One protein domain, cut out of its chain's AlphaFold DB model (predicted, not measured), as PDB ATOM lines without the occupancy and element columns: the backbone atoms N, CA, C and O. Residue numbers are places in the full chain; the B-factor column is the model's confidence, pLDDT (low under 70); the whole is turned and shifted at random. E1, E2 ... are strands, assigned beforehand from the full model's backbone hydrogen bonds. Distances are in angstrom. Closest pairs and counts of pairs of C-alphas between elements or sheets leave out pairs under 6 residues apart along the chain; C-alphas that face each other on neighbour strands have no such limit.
ATOM      1  N   PHE A 198     139.996 177.585 179.523       95.56
ATOM      2  CA  PHE A 198     141.352 177.065 179.406       95.56
ATOM      3  C   PHE A 198     142.261 177.549 180.542       95.56
ATOM      4  O   PHE A 198     141.918 178.448 181.314       95.56
ATOM      5  N   ARG A 199     143.443 176.940 180.645       93.88
ATOM      6  CA  ARG A 199     144.508 177.345 181.568       93.88
ATOM      7  C   ARG A 199     145.273 178.539 180.989       93.88
ATOM      8  O   ARG A 199     146.102 178.375 180.100       93.88
ATOM      9  N   ALA A 200     145.015 179.740 181.500       92.62
ATOM     10  CA  ALA A 200     145.791 180.929 181.166       92.62
ATOM     11  C   ALA A 200     147.064 180.975 182.014       92.62
ATOM     12  O   ALA A 200     147.013 181.034 183.246       92.62
ATOM     13  N   MET A 201     148.215 180.959 181.356       90.50
ATOM     14  CA  MET A 201     149.512 180.942 182.024       90.50
ATOM     15  C   MET A 201     149.855 182.366 182.468       90.50
ATOM     16  O   MET A 201     149.651 183.338 181.746       90.50
ATOM     17  N   ARG A 202     150.305 182.514 183.713       90.94
ATOM     18  CA  ARG A 202     150.552 183.824 184.344       90.94
ATOM     19  C   ARG A 202     152.028 184.071 184.597       90.94
ATOM     20  O   ARG A 202     152.482 185.219 184.570       90.94
ATOM     21  N   TRP A 203     152.762 182.998 184.867       92.12
ATOM     22  CA  TRP A 203     154.196 183.033 185.086       92.12
ATOM     23  C   TRP A 203     154.836 181.681 184.774       92.12
ATOM     24  O   TRP A 203     154.177 180.643 184.761       92.12
ATOM     25  N   MET A 204     156.139 181.693 184.546       92.25
ATOM     26  CA  MET A 204     156.983 180.517 184.419       92.25
ATOM     27  C   MET A 204     158.287 180.727 185.189       92.25
ATOM     28  O   MET A 204     158.778 181.849 185.329       92.25
ATOM     29  N   GLY A 205     158.870 179.639 185.662       92.00
ATOM     30  CA  GLY A 205     160.209 179.627 186.227       92.00
ATOM     31  C   GLY A 205     160.835 178.247 186.129       92.00
ATOM     32  O   GLY A 205     160.244 177.332 185.562       92.00
ATOM     33  N   PHE A 206     162.042 178.105 186.665       90.75
ATOM     34  CA  PHE A 206     162.814 176.868 186.560       90.75
ATOM     35  C   PHE A 206     163.285 176.409 187.933       90.75
ATOM     36  O   PHE A 206     163.713 177.220 188.765       90.75
ATOM     37  N   LEU A 207     163.213 175.102 188.169       89.88
ATOM     38  CA  LEU A 207     163.698 174.505 189.407       89.88
ATOM     39  C   LEU A 207     165.221 174.574 189.463       89.88
ATOM     40  O   LEU A 207     165.901 174.211 188.515       89.88
ATOM     41  N   CYS A 208     165.764 175.024 190.585       88.56
ATOM     42  CA  CYS A 208     167.181 174.860 190.916       88.56
ATOM     43  C   CYS A 208     167.393 173.722 191.918       88.56
ATOM     44  O   CYS A 208     168.464 173.127 191.948       88.56
ATOM     45  N   ASN A 209     166.363 173.393 192.703       87.50
ATOM     46  CA  ASN A 209     166.338 172.224 193.569       87.50
ATOM     47  C   ASN A 209     165.060 171.422 193.287       87.50
ATOM     48  O   ASN A 209     163.973 171.894 193.646       87.50
ATOM     49  N   PRO A 210     165.148 170.262 192.617       84.12
ATOM     50  CA  PRO A 210     163.992 169.403 192.408       84.12
ATOM     51  C   PRO A 210     163.515 168.793 193.738       84.12
ATOM     52  O   PRO A 210     164.282 168.729 194.703       84.12
ATOM     53  N   PRO A 211     162.251 168.348 193.829       80.12
ATOM     54  CA  PRO A 211     161.755 167.703 195.035       80.12
ATOM     55  C   PRO A 211     162.415 166.333 195.234       80.12
ATOM     56  O   PRO A 211     162.357 165.476 194.355       80.12
ATOM     57  N   ILE A 212     162.996 166.103 196.415       65.75
ATOM     58  CA  ILE A 212     163.447 164.774 196.849       65.75
ATOM     59  C   ILE A 212     162.421 164.250 197.854       65.75
ATOM     60  O   ILE A 212     162.333 164.784 198.957       65.75
ATOM     61  N   ASN A 213     161.614 163.260 197.453       55.66
ATOM     62  CA  ASN A 213     161.185 162.116 198.273       55.66
ATOM     63  C   ASN A 213     160.192 161.218 197.521       55.66
ATOM     64  O   ASN A 213     159.446 161.664 196.649       55.66
ATOM     65  N   GLY A 214     160.269 159.928 197.857       52.94
ATOM     66  CA  GLY A 214     159.779 158.800 197.076       52.94
ATOM     67  C   GLY A 214     158.294 158.820 196.742       52.94
ATOM     68  O   GLY A 214     157.445 159.083 197.586       52.94
ATOM     69  N   GLY A 215     158.029 158.456 195.489       53.03
ATOM     70  CA  GLY A 215     156.778 157.890 195.034       53.03
ATOM     71  C   GLY A 215     155.551 158.781 195.164       53.03
ATOM     72  O   GLY A 215     154.860 158.788 196.178       53.03
ATOM     73  N   LEU A 216     155.217 159.481 194.081       50.97
ATOM     74  CA  LEU A 216     153.966 160.225 193.987       50.97
ATOM     75  C   LEU A 216     152.769 159.249 194.017       50.97
ATOM     76  O   LEU A 216     152.398 158.703 192.981       50.97
ATOM     77  N   VAL A 217     152.147 159.037 195.183       48.69
ATOM     78  CA  VAL A 217     150.820 158.409 195.284       48.69
ATOM     79  C   VAL A 217     149.946 159.188 196.280       48.69
ATOM     80  O   VAL A 217     150.212 159.263 197.474       48.69
ATOM     81  N   GLN A 218     148.891 159.781 195.724       50.16
ATOM     82  CA  GLN A 218     147.692 160.381 196.330       50.16
ATOM     83  C   GLN A 218     147.739 161.745 197.043       50.16
ATOM     84  O   GLN A 218     146.759 162.458 196.871       50.16
ATOM     85  N   THR A 219     148.819 162.197 197.685       57.00
ATOM     86  CA  THR A 219     149.048 163.639 198.003       57.00
ATOM     87  C   THR A 219     150.504 163.893 198.425       57.00
ATOM     88  O   THR A 219     150.790 164.272 199.564       57.00
ATOM     89  N   PRO A 220     151.474 163.684 197.527       68.62
ATOM     90  CA  PRO A 220     152.857 164.025 197.810       68.62
ATOM     91  C   PRO A 220     152.967 165.550 197.884       68.62
ATOM     92  O   PRO A 220     152.870 166.262 196.883       68.62
ATOM     93  N   VAL A 221     153.122 166.068 199.098       76.25
ATOM     94  CA  VAL A 221     153.550 167.450 199.291       76.25
ATOM     95  C   VAL A 221     154.977 167.539 198.761       76.25
ATOM     96  O   VAL A 221     155.894 166.942 199.321       76.25
ATOM     97  N   LEU A 222     155.152 168.242 197.648       81.38
ATOM     98  CA  LEU A 222     156.447 168.461 197.027       81.38
ATOM     99  C   LEU A 222     157.053 169.747 197.561       81.38
ATOM    100  O   LEU A 222     156.438 170.811 197.495       81.38
ATOM    101  N   THR A 223     158.290 169.644 198.028       86.12
ATOM    102  CA  THR A 223     159.104 170.798 198.391       86.12
ATOM    103  C   THR A 223     160.204 170.943 197.359       86.12
ATOM    104  O   THR A 223     161.063 170.077 197.242       86.12
ATOM    105  N   MET A 224     160.175 172.035 196.606       88.06
ATOM    106  CA  MET A 224     161.125 172.317 195.529       88.06
ATOM    107  C   MET A 224     161.554 173.776 195.582       88.06
ATOM    108  O   MET A 224     160.834 174.609 196.126       88.06
ATOM    109  N   THR A 225     162.708 174.112 195.020       90.56
ATOM    110  CA  THR A 225     163.202 175.495 194.998       90.56
ATOM    111  C   THR A 225     163.326 175.975 193.565       90.56
ATOM    112  O   THR A 225     163.976 175.337 192.740       90.56
ATOM    113  N   MET A 226     162.701 177.113 193.281       91.38
ATOM    114  CA  MET A 226     162.768 177.816 192.006       91.38
ATOM    115  C   MET A 226     163.804 178.942 192.084       91.38
ATOM    116  O   MET A 226     163.867 179.658 193.085       91.38
ATOM    117  N   THR A 227     164.590 179.130 191.026       88.75
ATOM    118  CA  THR A 227     165.552 180.244 190.946       88.75
ATOM    119  C   THR A 227     164.845 181.571 190.654       88.75
ATOM    120  O   THR A 227     163.924 181.619 189.838       88.75
ATOM    121  N   ASN A 228     165.287 182.679 191.265       86.50
ATOM    122  CA  ASN A 228     164.768 184.010 190.909       86.50
ATOM    123  C   ASN A 228     165.408 184.578 189.631       86.50
ATOM    124  O   ASN A 228     164.909 185.560 189.089       86.50
ATOM    125  N   LYS A 229     166.509 183.994 189.133       81.69
ATOM    126  CA  LYS A 229     167.228 184.509 187.952       81.69
ATOM    127  C   LYS A 229     166.525 184.229 186.625       81.69
ATOM    128  O   LYS A 229     166.757 184.938 185.652       81.69
ATOM    129  N   ARG A 230     165.726 183.163 186.562       76.25
ATOM    130  CA  ARG A 230     165.043 182.691 185.347       76.25
ATOM    131  C   ARG A 230     163.557 182.577 185.630       76.25
ATOM    132  O   ARG A 230     162.991 181.494 185.682       76.25
ATOM    133  N   TYR A 231     162.961 183.721 185.904       82.69
ATOM    134  CA  TYR A 231     161.560 183.838 186.248       82.69
ATOM    135  C   TYR A 231     160.918 184.862 185.309       82.69
ATOM    136  O   TYR A 231     161.435 185.967 185.150       82.69
ATOM    137  N   TYR A 232     159.807 184.484 184.677       88.50
ATOM    138  CA  TYR A 232     159.101 185.306 183.698       88.50
ATOM    139  C   TYR A 232     157.618 185.327 184.036       88.50
ATOM    140  O   TYR A 232     157.013 184.282 184.241       88.50
ATOM    141  N   GLY A 233     157.005 186.501 184.079       86.69
ATOM    142  CA  GLY A 233     155.582 186.620 184.367       86.69
ATOM    143  C   GLY A 233     155.208 188.025 184.796       86.69
ATOM    144  O   GLY A 233     156.073 188.840 185.117       86.69
ATOM    145  N   ILE A 234     153.906 188.303 184.808       79.81
ATOM    146  CA  ILE A 234     153.381 189.614 185.215       79.81
ATOM    147  C   ILE A 234     153.387 189.794 186.742       79.81
ATOM    148  O   ILE A 234     153.445 190.917 187.237       79.81
ATOM    149  N   ARG A 235     153.335 188.684 187.493       86.88
ATOM    150  CA  ARG A 235     153.397 188.646 188.961       86.88
ATOM    151  C   ARG A 235     154.058 187.367 189.452       86.88
ATOM    152  O   ARG A 235     153.781 186.308 188.892       86.88
ATOM    153  N   GLY A 236     154.813 187.471 190.549       84.31
ATOM    154  CA  GLY A 236     155.465 186.353 191.241       84.31
ATOM    155  C   GLY A 236     154.520 185.214 191.658       84.31
ATOM    156  O   GLY A 236     153.309 185.435 191.778       84.31
ATOM    157  N   PRO A 237     155.073 184.014 191.930       90.81
ATOM    158  CA  PRO A 237     154.298 182.900 192.463       90.81
ATOM    159  C   PRO A 237     153.725 183.268 193.835       90.81
ATOM    160  O   PRO A 237     154.411 183.882 194.658       90.81
ATOM    161  N   ALA A 238     152.476 182.887 194.078       91.00
ATOM    162  CA  ALA A 238     151.780 183.115 195.338       91.00
ATOM    163  C   ALA A 238     151.121 181.832 195.855       91.00
ATOM    164  O   ALA A 238     150.865 180.891 195.102       91.00
ATOM    165  N   ALA A 239     150.849 181.790 197.161       91.50
ATOM    166  CA  ALA A 239     150.109 180.680 197.747       91.50
ATOM    167  C   ALA A 239     148.686 180.671 197.171       91.50
ATOM    168  O   ALA A 239     148.056 181.717 197.028       91.50
ATOM    169  N   GLY A 240     148.191 179.487 196.824       90.25
ATOM    170  CA  GLY A 240     146.921 179.287 196.135       90.25
ATOM    171  C   GLY A 240     147.031 179.190 194.612       90.25
ATOM    172  O   GLY A 240     146.080 178.702 193.996       90.25
ATOM    173  N   ASP A 241     148.162 179.572 194.010       92.19
ATOM    174  CA  ASP A 241     148.375 179.447 192.565       92.19
ATOM    175  C   ASP A 241     148.369 177.974 192.134       92.19
ATOM    176  O   ASP A 241     148.951 177.108 192.799       92.19
ATOM    177  N   SER A 242     147.724 177.699 190.997       92.75
ATOM    178  CA  SER A 242     147.807 176.394 190.335       92.75
ATOM    179  C   SER A 242     149.040 176.366 189.443       92.75
ATOM    180  O   SER A 242     149.353 177.358 188.783       92.75
ATOM    181  N   ILE A 243     149.758 175.249 189.442       92.81
ATOM    182  CA  ILE A 243     151.005 175.098 188.700       92.81
ATOM    183  C   ILE A 243     151.046 173.796 187.910       92.81
ATOM    184  O   ILE A 243     150.430 172.800 188.288       92.81
ATOM    185  N   LEU A 244     151.804 173.822 186.819       90.88
ATOM    186  CA  LEU A 244     152.242 172.669 186.051       90.88
ATOM    187  C   LEU A 244     153.748 172.520 186.249       90.88
ATOM    188  O   LEU A 244     154.496 173.470 186.018       90.88
ATOM    189  N   ILE A 245     154.192 171.341 186.665       88.88
ATOM    190  CA  ILE A 245     155.606 170.998 186.831       88.88
ATOM    191  C   ILE A 245     155.950 169.970 185.764       88.88
ATOM    192  O   ILE A 245     155.259 168.959 185.645       88.88
ATOM    193  N   ARG A 246     156.994 170.226 184.977       87.88
ATOM    194  CA  ARG A 246     157.431 169.266 183.965       87.88
ATOM    195  C   ARG A 246     157.911 167.977 184.624       87.88
ATOM    196  O   ARG A 246     158.709 168.015 185.561       87.88
ATOM    197  N   TYR A 247     157.419 166.867 184.099       82.38
ATOM    198  CA  TYR A 247     157.820 165.517 184.443       82.38
ATOM    199  C   TYR A 247     158.290 164.832 183.169       82.38
ATOM    200  O   TYR A 247     157.532 164.763 182.206       82.38
ATOM    201  N   GLU A 248     159.540 164.391 183.158       79.81
ATOM    202  CA  GLU A 248     160.129 163.718 181.996       79.81
ATOM    203  C   GLU A 248     159.803 162.222 182.001       79.81
ATOM    204  O   GLU A 248     159.397 161.664 180.996       79.81
ATOM    205  N   GLY A 249     159.896 161.567 183.163       73.25
ATOM    206  CA  GLY A 249     159.836 160.106 183.218       73.25
ATOM    207  C   GLY A 249     161.201 159.512 182.869       73.25
ATOM    208  O   GLY A 249     162.114 159.627 183.691       73.25
ATOM    209  N   ASP A 250     161.314 158.884 181.700       69.19
ATOM    210  CA  ASP A 250     162.511 158.278 181.110       69.19
ATOM    211  C   ASP A 250     163.093 159.168 179.996       69.19
ATOM    212  O   ASP A 250     162.481 159.380 178.954       69.19
ATOM    213  N   GLU A 251     164.334 159.627 180.174       72.56
ATOM    214  CA  GLU A 251     165.048 160.483 179.210       72.56
ATOM    215  C   GLU A 251     165.201 159.851 177.807       72.56
ATOM    216  O   GLU A 251     165.474 160.551 176.830       72.56
ATOM    217  N   GLY A 252     165.051 158.527 177.678       70.94
ATOM    218  CA  GLY A 252     165.135 157.809 176.405       70.94
ATOM    219  C   GLY A 252     163.889 157.918 175.516       70.94
ATOM    220  O   GLY A 252     163.921 157.471 174.363       70.94
ATOM    221  N   THR A 253     162.786 158.480 176.015       68.75
ATOM    222  CA  THR A 253     161.498 158.543 175.313       68.75
ATOM    223  C   THR A 253     160.777 159.862 175.591       68.75
ATOM    224  O   THR A 253     160.901 160.452 176.642       68.75
ATOM    225  N   ASN A 254     159.992 160.330 174.618       68.19
ATOM    226  CA  ASN A 254     159.116 161.497 174.768       68.19
ATOM    227  C   ASN A 254     157.638 161.115 174.964       68.19
ATOM    228  O   ASN A 254     156.747 161.957 174.847       68.19
ATOM    229  N   LYS A 255     157.348 159.818 175.119       69.00
ATOM    230  CA  LYS A 255     155.979 159.288 175.200       69.00
ATOM    231  C   LYS A 255     155.398 159.346 176.603       69.00
ATOM    232  O   LYS A 255     154.196 159.186 176.733       69.00
ATOM    233  N   ASP A 256     156.236 159.505 177.607       67.25
ATOM    234  CA  ASP A 256     155.950 159.506 179.040       67.25
ATOM    235  C   ASP A 256     156.159 160.884 179.682       67.25
ATOM    236  O   ASP A 256     155.701 161.116 180.804       67.25
ATOM    237  N   ASP A 257     156.721 161.817 178.913       75.62
ATOM    238  CA  ASP A 257     156.719 163.246 179.183       75.62
ATOM    239  C   ASP A 257     155.313 163.757 179.503       75.62
ATOM    240  O   ASP A 257     154.371 163.631 178.712       75.62
ATOM    241  N   THR A 258     155.168 164.417 180.645       78.56
ATOM    242  CA  THR A 258     153.891 165.000 181.047       78.56
ATOM    243  C   THR A 258     154.062 166.210 181.964       78.56
ATOM    244  O   THR A 258     155.168 166.655 182.287       78.56
ATOM    245  N   TRP A 259     152.937 166.785 182.375       84.62
ATOM    246  CA  TRP A 259     152.878 167.869 183.344       84.62
ATOM    247  C   TRP A 259     152.177 167.398 184.613       84.62
ATOM    248  O   TRP A 259     151.011 167.003 184.600       84.62
ATOM    249  N   VAL A 260     152.873 167.506 185.740       82.50
ATOM    250  CA  VAL A 260     152.299 167.284 187.067       82.50
ATOM    251  C   VAL A 260     151.534 168.532 187.468       82.50
ATOM    252  O   VAL A 260     152.101 169.625 187.535       82.50
ATOM    253  N   LEU A 261     150.246 168.374 187.764       86.12
ATOM    254  CA  LEU A 261     149.437 169.460 188.292       86.12
ATOM    255  C   LEU A 261     149.702 169.614 189.787       86.12
ATOM    256  O   LEU A 261     149.874 168.640 190.518       86.12
ATOM    257  N   GLY A 262     149.696 170.844 190.274       88.00
ATOM    258  CA  GLY A 262     149.815 171.101 191.697       88.00
ATOM    259  C   GLY A 262     149.230 172.436 192.103       88.00
ATOM    260  O   GLY A 262     148.926 173.288 191.270       88.00
ATOM    261  N   LYS A 263     149.084 172.619 193.411       91.19
ATOM    262  CA  LYS A 263     148.678 173.887 194.012       91.19
ATOM    263  C   LYS A 263     149.706 174.308 195.045       91.19
ATOM    264  O   LYS A 263     150.054 173.515 195.920       91.19
ATOM    265  N   ILE A 264     150.184 175.545 194.953       92.81
ATOM    266  CA  ILE A 264     151.141 176.069 195.926       92.81
ATOM    267  C   ILE A 264     150.412 176.310 197.251       92.81
ATOM    268  O   ILE A 264     149.432 177.050 197.302       92.81
ATOM    269  N   THR A 265     150.887 175.699 198.329       93.44
ATOM    270  CA  THR A 265     150.340 175.848 199.686       93.44
ATOM    271  C   THR A 265     151.215 176.722 200.575       93.44
ATOM    272  O   THR A 265     150.707 177.344 201.504       93.44
ATOM    273  N   GLY A 266     152.508 176.834 200.268       92.38
ATOM    274  CA  GLY A 266     153.445 177.673 201.005       92.38
ATOM    275  C   GLY A 266     154.599 178.149 200.136       92.38
ATOM    276  O   GLY A 266     154.990 177.476 199.180       92.38
ATOM    277  N   LEU A 267     155.136 179.325 200.465       93.44
ATOM    278  CA  LEU A 267     156.341 179.863 199.844       93.44
ATOM    279  C   LEU A 267     157.274 180.431 200.904       93.44
ATOM    280  O   LEU A 267     156.853 181.207 201.762       93.44
ATOM    281  N   THR A 268     158.554 180.114 200.781       94.06
ATOM    282  CA  THR A 268     159.625 180.645 201.626       94.06
ATOM    283  C   THR A 268     160.783 181.104 200.752       94.06
ATOM    284  O   THR A 268     161.102 180.502 199.726       94.06
ATOM    285  N   THR A 269     161.425 182.207 201.127       92.81
ATOM    286  CA  THR A 269     162.655 182.638 200.454       92.81
ATOM    287  C   THR A 269     163.789 181.742 200.923       92.81
ATOM    288  O   THR A 269     164.096 181.704 202.111       92.81
ATOM    289  N   VAL A 270     164.397 181.014 199.991       90.62
ATOM    290  CA  VAL A 270     165.493 180.077 200.254       90.62
ATOM    291  C   VAL A 270     166.473 180.197 199.098       90.62
ATOM    292  O   VAL A 270     166.050 180.304 197.946       90.62
ATOM    293  N   ASN A 271     167.772 180.204 199.380       90.44
ATOM    294  CA  ASN A 271     168.765 180.181 198.312       90.44
ATOM    295  C   ASN A 271     168.711 178.842 197.579       90.44
ATOM    296  O   ASN A 271     168.485 177.792 198.181       90.44
ATOM    297  N   CYS A 272     168.934 178.885 196.273       88.44
ATOM    298  CA  CYS A 272     169.196 177.672 195.524       88.44
ATOM    299  C   CYS A 272     170.419 176.949 196.126       88.44
ATOM    300  O   CYS A 272     171.331 177.604 196.643       88.44
ATOM    301  N   PRO A 273     170.431 175.608 196.138       83.88
ATOM    302  CA  PRO A 273     171.573 174.866 196.634       83.88
ATOM    303  C   PRO A 273     172.740 175.030 195.659       83.88
ATOM    304  O   PRO A 273     172.623 174.733 194.471       83.88
ATOM    305  N   GLY A 274     173.894 175.453 196.170       77.25
ATOM    306  CA  GLY A 274     175.139 175.353 195.418       77.25
ATOM    307  C   GLY A 274     175.575 173.892 195.355       77.25
ATOM    308  O   GLY A 274     176.172 173.398 196.309       77.25
ATOM    309  N   VAL A 275     175.278 173.196 194.257       68.44
ATOM    310  CA  VAL A 275     175.790 171.839 194.005       68.44
ATOM    311  C   VAL A 275     176.949 171.884 193.002       68.44
ATOM    312  O   VAL A 275     176.967 172.770 192.147       68.44
ATOM    313  N   PRO A 276     177.916 170.944 193.048       62.81
ATOM    314  CA  PRO A 276     179.061 170.940 192.128       62.81
ATOM    315  C   PRO A 276     178.665 170.939 190.644       62.81
ATOM    316  O   PRO A 276     179.357 171.529 189.819       62.81
ATOM    317  N   THR A 277     177.532 170.315 190.313       57.91
ATOM    318  CA  THR A 277     176.988 170.219 188.950       57.91
ATOM    319  C   THR A 277     176.314 171.514 188.479       57.91
ATOM    320  O   THR A 277     176.247 171.779 187.283       57.91
ATOM    321  N   TYR A 278     175.808 172.332 189.409       63.19
ATOM    322  CA  TYR A 278     175.150 173.606 189.125       63.19
ATOM    323  C   TYR A 278     175.330 174.551 190.330       63.19
ATOM    324  O   TYR A 278     174.565 174.475 191.296       63.19
ATOM    325  N   PRO A 279     176.352 175.429 190.323       63.38
ATOM    326  CA  PRO A 279     176.707 176.267 191.469       63.38
ATOM    327  C   PRO A 279     175.772 177.483 191.586       63.38
ATOM    328  O   PRO A 279     176.206 178.636 191.587       63.38
ATOM    329  N   ASP A 280     174.463 177.247 191.658       70.69
ATOM    330  CA  ASP A 280     173.480 178.297 191.893       70.69
ATOM    331  C   ASP A 280     173.228 178.440 193.397       70.69
ATOM    332  O   ASP A 280     172.325 177.820 193.934       70.69
ATOM    333  N   ASN A 281     174.026 179.267 194.082       80.94
ATOM    334  CA  ASN A 281     173.781 179.687 195.474       80.94
ATOM    335  C   ASN A 281     173.027 181.028 195.542       80.94
ATOM    336  O   ASN A 281     173.257 181.851 196.431       80.94
ATOM    337  N   THR A 282     172.211 181.336 194.532       83.88
ATOM    338  CA  THR A 282     171.528 182.631 194.470       83.88
ATOM    339  C   THR A 282     170.132 182.580 195.062       83.88
ATOM    340  O   THR A 282     169.606 181.513 195.375       83.88
ATOM    341  N   ALA A 283     169.545 183.758 195.274       88.94
ATOM    342  CA  ALA A 283     168.228 183.875 195.875       88.94
ATOM    343  C   ALA A 283     167.189 183.089 195.060       88.94
ATOM    344  O   ALA A 283     167.012 183.327 193.862       88.94
ATOM    345  N   GLY A 284     166.470 182.195 195.728       89.50
ATOM    346  CA  GLY A 284     165.374 181.424 195.163       89.50
ATOM    347  C   GLY A 284     164.103 181.547 195.996       89.50
ATOM    348  O   GLY A 284     164.012 182.309 196.967       89.50
ATOM    349  N   LYS A 285     163.091 180.788 195.589       90.81
ATOM    350  CA  LYS A 285     161.834 180.611 196.314       90.81
ATOM    351  C   LYS A 285     161.575 179.124 196.458       90.81
ATOM    352  O   LYS A 285     161.432 178.423 195.460       90.81
ATOM    353  N   GLN A 286     161.529 178.648 197.692       92.19
ATOM    354  CA  GLN A 286     161.054 177.313 197.992       92.19
ATOM    355  C   GLN A 286     159.529 177.319 197.932       92.19
ATOM    356  O   GLN A 286     158.870 178.153 198.550       92.19
ATOM    357  N   LEU A 287     158.990 176.409 197.136       92.19
ATOM    358  CA  LEU A 287     157.573 176.181 196.937       92.19
ATOM    359  C   LEU A 287     157.210 174.885 197.652       92.19
ATOM    360  O   LEU A 287     157.851 173.854 197.434       92.19
ATOM    361  N   VAL A 288     156.170 174.950 198.474       90.94
ATOM    362  CA  VAL A 288     155.482 173.781 199.014       90.94
ATOM    363  C   VAL A 288     154.228 173.592 198.178       90.94
ATOM    364  O   VAL A 288     153.409 174.507 198.066       90.94
ATOM    365  N   VAL A 289     154.110 172.439 197.532       88.94
ATOM    366  CA  VAL A 289     153.099 172.178 196.508       88.94
ATOM    367  C   VAL A 289     152.356 170.904 196.858       88.94
ATOM    368  O   VAL A 289     152.960 169.841 196.958       88.94
ATOM    369  N   THR A 290     151.033 170.978 196.966       86.62
ATOM    370  CA  THR A 290     150.209 169.769 196.928       86.62
ATOM    371  C   THR A 290     150.079 169.355 195.470       86.62
ATOM    372  O   THR A 290     149.378 170.020 194.705       86.62
ATOM    373  N   ALA A 291     150.800 168.308 195.075       79.31
ATOM    374  CA  ALA A 291     150.799 167.810 193.708       79.31
ATOM    375  C   ALA A 291     149.782 166.680 193.525       79.31
ATOM    376  O   ALA A 291     149.552 165.868 194.423       79.31
ATOM    377  N   TRP A 292     149.197 166.617 192.336       74.56
ATOM    378  CA  TRP A 292     148.337 165.536 191.890       74.56
ATOM    379  C   TRP A 292     148.751 165.131 190.480       74.56
ATOM    380  O   TRP A 292     148.768 165.950 189.560       74.56
ATOM    381  N   MET A 293     149.077 163.853 190.314       61.28
ATOM    382  CA  MET A 293     149.211 163.267 188.988       61.28
ATOM    383  C   MET A 293     147.885 162.616 188.599       61.28
ATOM    384  O   MET A 293     147.371 161.809 189.381       61.28
ATOM    385  N   PRO A 294     147.329 162.935 187.418       52.03
ATOM    386  CA  PRO A 294     146.183 162.214 186.899       52.03
ATOM    387  C   PRO A 294     146.509 160.724 186.783       52.03
ATOM    388  O   PRO A 294     147.407 160.331 186.048       52.03
ATOM    389  N   THR A 295     145.762 159.877 187.492       50.00
ATOM    390  CA  THR A 295     145.833 158.409 187.367       50.00
ATOM    391  C   THR A 295     145.008 157.886 186.188       50.00
ATOM    392  O   THR A 295     144.707 156.696 186.108       50.00
ATOM    393  N   THR A 296     144.563 158.764 185.286       44.09
ATOM    394  CA  THR A 296     143.575 158.419 184.265       44.09
ATOM    395  C   THR A 296     144.180 157.555 183.165       44.09
ATOM    396  O   THR A 296     145.097 157.956 182.456       44.09
ATOM    397  N   ALA A 297     143.609 156.356 183.052       38.97
ATOM    398  CA  ALA A 297     143.974 155.224 182.216       38.97
ATOM    399  C   ALA A 297     143.757 155.440 180.703       38.97
ATOM    400  O   ALA A 297     143.027 154.694 180.054       38.97
ATOM    401  N   THR A 298     144.420 156.435 180.124       37.22
ATOM    402  CA  THR A 298     144.613 156.543 178.671       37.22
ATOM    403  C   THR A 298     146.079 156.877 178.407       37.22
ATOM    404  O   THR A 298     146.586 157.778 179.071       37.22
ATOM    405  N   PRO A 299     146.772 156.160 177.500       37.91
ATOM    406  CA  PRO A 299     148.208 156.306 177.293       37.91
ATOM    407  C   PRO A 299     148.660 157.767 177.133       37.91
ATOM    408  O   PRO A 299     148.023 158.496 176.369       37.91
ATOM    409  N   PRO A 300     149.764 158.166 177.791       43.19
ATOM    410  CA  PRO A 300     150.638 157.329 178.613       43.19
ATOM    411  C   PRO A 300     150.109 157.183 180.048       43.19
ATOM    412  O   PRO A 300     150.002 158.144 180.805       43.19
ATOM    413  N   ALA A 301     149.783 155.947 180.435       43.94
ATOM    414  CA  ALA A 301     149.597 155.608 181.837       43.94
ATOM    415  C   ALA A 301     150.973 155.669 182.507       43.94
ATOM    416  O   ALA A 301     151.922 155.067 182.003       43.94
ATOM    417  N   LEU A 302     151.077 156.403 183.613       46.19
ATOM    418  CA  LEU A 302     152.336 156.551 184.333       46.19
ATOM    419  C   LEU A 302     152.861 155.169 184.768       46.19
ATOM    420  O   LEU A 302     152.122 154.434 185.438       46.19
ATOM    421  N   PRO A 303     154.120 154.804 184.454       41.56
ATOM    422  CA  PRO A 303     154.823 153.827 185.269       41.56
ATOM    423  C   PRO A 303     154.863 154.367 186.707       41.56
ATOM    424  O   PRO A 303     154.791 155.571 186.939       41.56
ATOM    425  N   ALA A 304     154.872 153.466 187.682       47.50
ATOM    426  CA  ALA A 304     154.752 153.759 189.106       47.50
ATOM    427  C   ALA A 304     155.454 155.055 189.588       47.50
ATOM    428  O   ALA A 304     156.543 155.384 189.140       47.50
ATOM    429  N   ALA A 305     154.825 155.729 190.561       50.81
ATOM    430  CA  ALA A 305     155.442 156.503 191.642       50.81
ATOM    431  C   ALA A 305     156.810 157.160 191.315       50.81
ATOM    432  O   ALA A 305     157.808 156.460 191.389       50.81
ATOM    433  N   ASN A 306     156.860 158.485 191.055       48.94
ATOM    434  CA  ASN A 306     158.077 159.295 190.772       48.94
ATOM    435  C   ASN A 306     159.403 158.556 190.985       48.94
ATOM    436  O   ASN A 306     159.926 158.514 192.104       48.94
ATOM    437  N   ILE A 307     159.900 157.956 189.907       55.38
ATOM    438  CA  ILE A 307     161.252 157.419 189.854       55.38
ATOM    439  C   ILE A 307     162.226 158.595 190.017       55.38
ATOM    440  O   ILE A 307     161.957 159.712 189.573       55.38
ATOM    441  N   GLY A 308     163.321 158.389 190.752       59.47
ATOM    442  CA  GLY A 308     164.283 159.464 191.007       59.47
ATOM    443  C   GLY A 308     164.720 160.132 189.699       59.47
ATOM    444  O   GLY A 308     164.988 159.431 188.732       59.47
ATOM    445  N   LEU A 309     164.807 161.468 189.704       67.81
ATOM    446  CA  LEU A 309     165.165 162.346 188.572       67.81
ATOM    447  C   LEU A 309     164.065 162.675 187.545       67.81
ATOM    448  O   LEU A 309     164.293 163.577 186.744       67.81
ATOM    449  N   SER A 310     162.855 162.101 187.601       76.38
ATOM    450  CA  SER A 310     161.803 162.475 186.630       76.38
ATOM    451  C   SER A 310     161.357 163.941 186.716       76.38
ATOM    452  O   SER A 310     160.901 164.512 185.727       76.38
ATOM    453  N   ILE A 311     161.493 164.563 187.889       81.94
ATOM    454  CA  ILE A 311     161.496 166.022 188.031       81.94
ATOM    455  C   ILE A 311     162.946 166.428 188.288       81.94
ATOM    456  O   ILE A 311     163.511 166.106 189.334       81.94
ATOM    457  N   TYR A 312     163.542 167.134 187.334       82.44
ATOM    458  CA  TYR A 312     164.974 167.416 187.306       82.44
ATOM    459  C   TYR A 312     165.308 168.867 187.682       82.44
ATOM    460  O   TYR A 312     164.469 169.773 187.652       82.44
ATOM    461  N   ALA A 313     166.569 169.108 188.042       85.38
ATOM    462  CA  ALA A 313     167.087 170.465 188.177       85.38
ATOM    463  C   ALA A 313     167.088 171.141 186.798       85.38
ATOM    464  O   ALA A 313     167.667 170.632 185.846       85.38
ATOM    465  N   GLY A 314     166.432 172.289 186.686       86.56
ATOM    466  CA  GLY A 314     166.153 172.967 185.425       86.56
ATOM    467  C   GLY A 314     164.769 172.664 184.855       86.56
ATOM    468  O   GLY A 314     164.412 173.281 183.855       86.56
ATOM    469  N   ALA A 315     163.965 171.794 185.478       87.69
ATOM    470  CA  ALA A 315     162.604 171.536 185.017       87.69
ATOM    471  C   ALA A 315     161.758 172.827 185.061       87.69
ATOM    472  O   ALA A 315     161.787 173.548 186.072       87.69
ATOM    473  N   PRO A 316     161.012 173.150 183.987       92.00
ATOM    474  CA  PRO A 316     160.131 174.305 183.981       92.00
ATOM    475  C   PRO A 316     158.906 174.078 184.873       92.00
ATOM    476  O   PRO A 316     158.297 173.007 184.894       92.00
ATOM    477  N   VAL A 317     158.512 175.141 185.565       92.44
ATOM    478  CA  VAL A 317     157.273 175.253 186.333       92.44
ATOM    479  C   VAL A 317     156.466 176.403 185.756       92.44
ATOM    480  O   VAL A 317     156.982 177.511 185.620       92.44
ATOM    481  N   ARG A 318     155.200 176.161 185.419       92.94
ATOM    482  CA  ARG A 318     154.283 177.177 184.886       92.94
ATOM    483  C   ARG A 318     153.159 177.408 185.880       92.94
ATOM    484  O   ARG A 318     152.466 176.463 186.232       92.94
ATOM    485  N   GLY A 319     152.960 178.645 186.310       93.50
ATOM    486  CA  GLY A 319     151.779 179.042 187.067       93.50
ATOM    487  C   GLY A 319     150.646 179.436 186.140       93.50
ATOM    488  O   GLY A 319     150.854 180.201 185.196       93.50
ATOM    489  N   PHE A 320     149.446 178.947 186.426       93.19
ATOM    490  CA  PHE A 320     148.263 179.202 185.622       93.19
ATOM    491  C   PHE A 320     147.031 179.493 186.478       93.19
ATOM    492  O   PHE A 320     146.961 179.195 187.672       93.19
ATOM    493  N   GLU A 321     146.038 180.070 185.819       92.19
ATOM    494  CA  GLU A 321     144.683 180.245 186.317       92.19
ATOM    495  C   GLU A 321     143.715 179.682 185.274       92.19
ATOM    496  O   GLU A 321     143.906 179.885 184.076       92.19
ATOM    497  N   THR A 322     142.667 178.985 185.708       93.44
ATOM    498  CA  THR A 322     141.589 178.589 184.797       93.44
ATOM    499  C   THR A 322     140.677 179.781 184.558       93.44
ATOM    500  O   THR A 322     140.051 180.282 185.493       93.44
ATOM    501  N   VAL A 323     140.581 180.214 183.305       95.88
ATOM    502  CA  VAL A 323     139.728 181.330 182.893       95.88
ATOM    503  C   VAL A 323     138.801 180.911 181.765       95.88
ATOM    504  O   VAL A 323     139.095 179.960 181.041       95.88
TER     505      VAL A 323
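What this domain is: This is residues 198 to 323 of the 425 residues of an uncharacterized protein of Gemmatimonadetes bacterium (UniProt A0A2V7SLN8). A small closed barrel of six antiparallel strands, three of them sharply bent, with long loops between some of them. The 126 printed residues hold no named helix and the strands E1 to E6 in chain order; the class is all strand. Round the ring run E1, E2, E5, E4, E3, E6 and back to E1. The whole is compact, with a radius of gyration of the C-alphas of 14.1 A, and spans 40 by 39 by 24 A.

Where its parts are: E1, residues 198 to 209, begins at C-alpha (141.352, 177.065, 179.406), is 29.1 A long and bends by 66 degrees at residue 202. E2, residues 221 to 233, 24.4 A, bends by 100 degrees at residue 229. E3 is residues 242 to 247, 15.9 A. E4, residues 258 to 271, 27.4 A, bends by 101 degrees at residue 268. E5 is residues 283 to 292, 27.3 A. E6, residues 316 to 323, 21.6 A, ends at C-alpha (139.728, 181.330, 182.893).

How they stand to each other: E1 and E2 form a hairpin, with N 204 and O 232 2.7 A apart. E2 neighbours E5, with N 222 to O 289 at 2.8 A. E3, E4 and E5 are a meander, each strand the antiparallel neighbour of the one before: N 245 to O 260 and N 286 to O 268 are each 2.8 A. E2 to E5 and E3 to E6 are Greek keys, a meander plus a strand pairing first with fourth. E3 neighbours E6, with N 244 to O 318 at 2.8 A. E6 neighbours E1, with N 200 to O 321 at 2.8 A. E1 and E4 are apart.

The domain as a whole: The C-alphas of Pro 276 and Val 323, the two farthest apart, are 41.7 A apart. The printed part has no cut. The links E1 to E2, E4 to E5 and E5 to E6 are long. Low pLDDT includes residues 212 to 220 and 293 to 309.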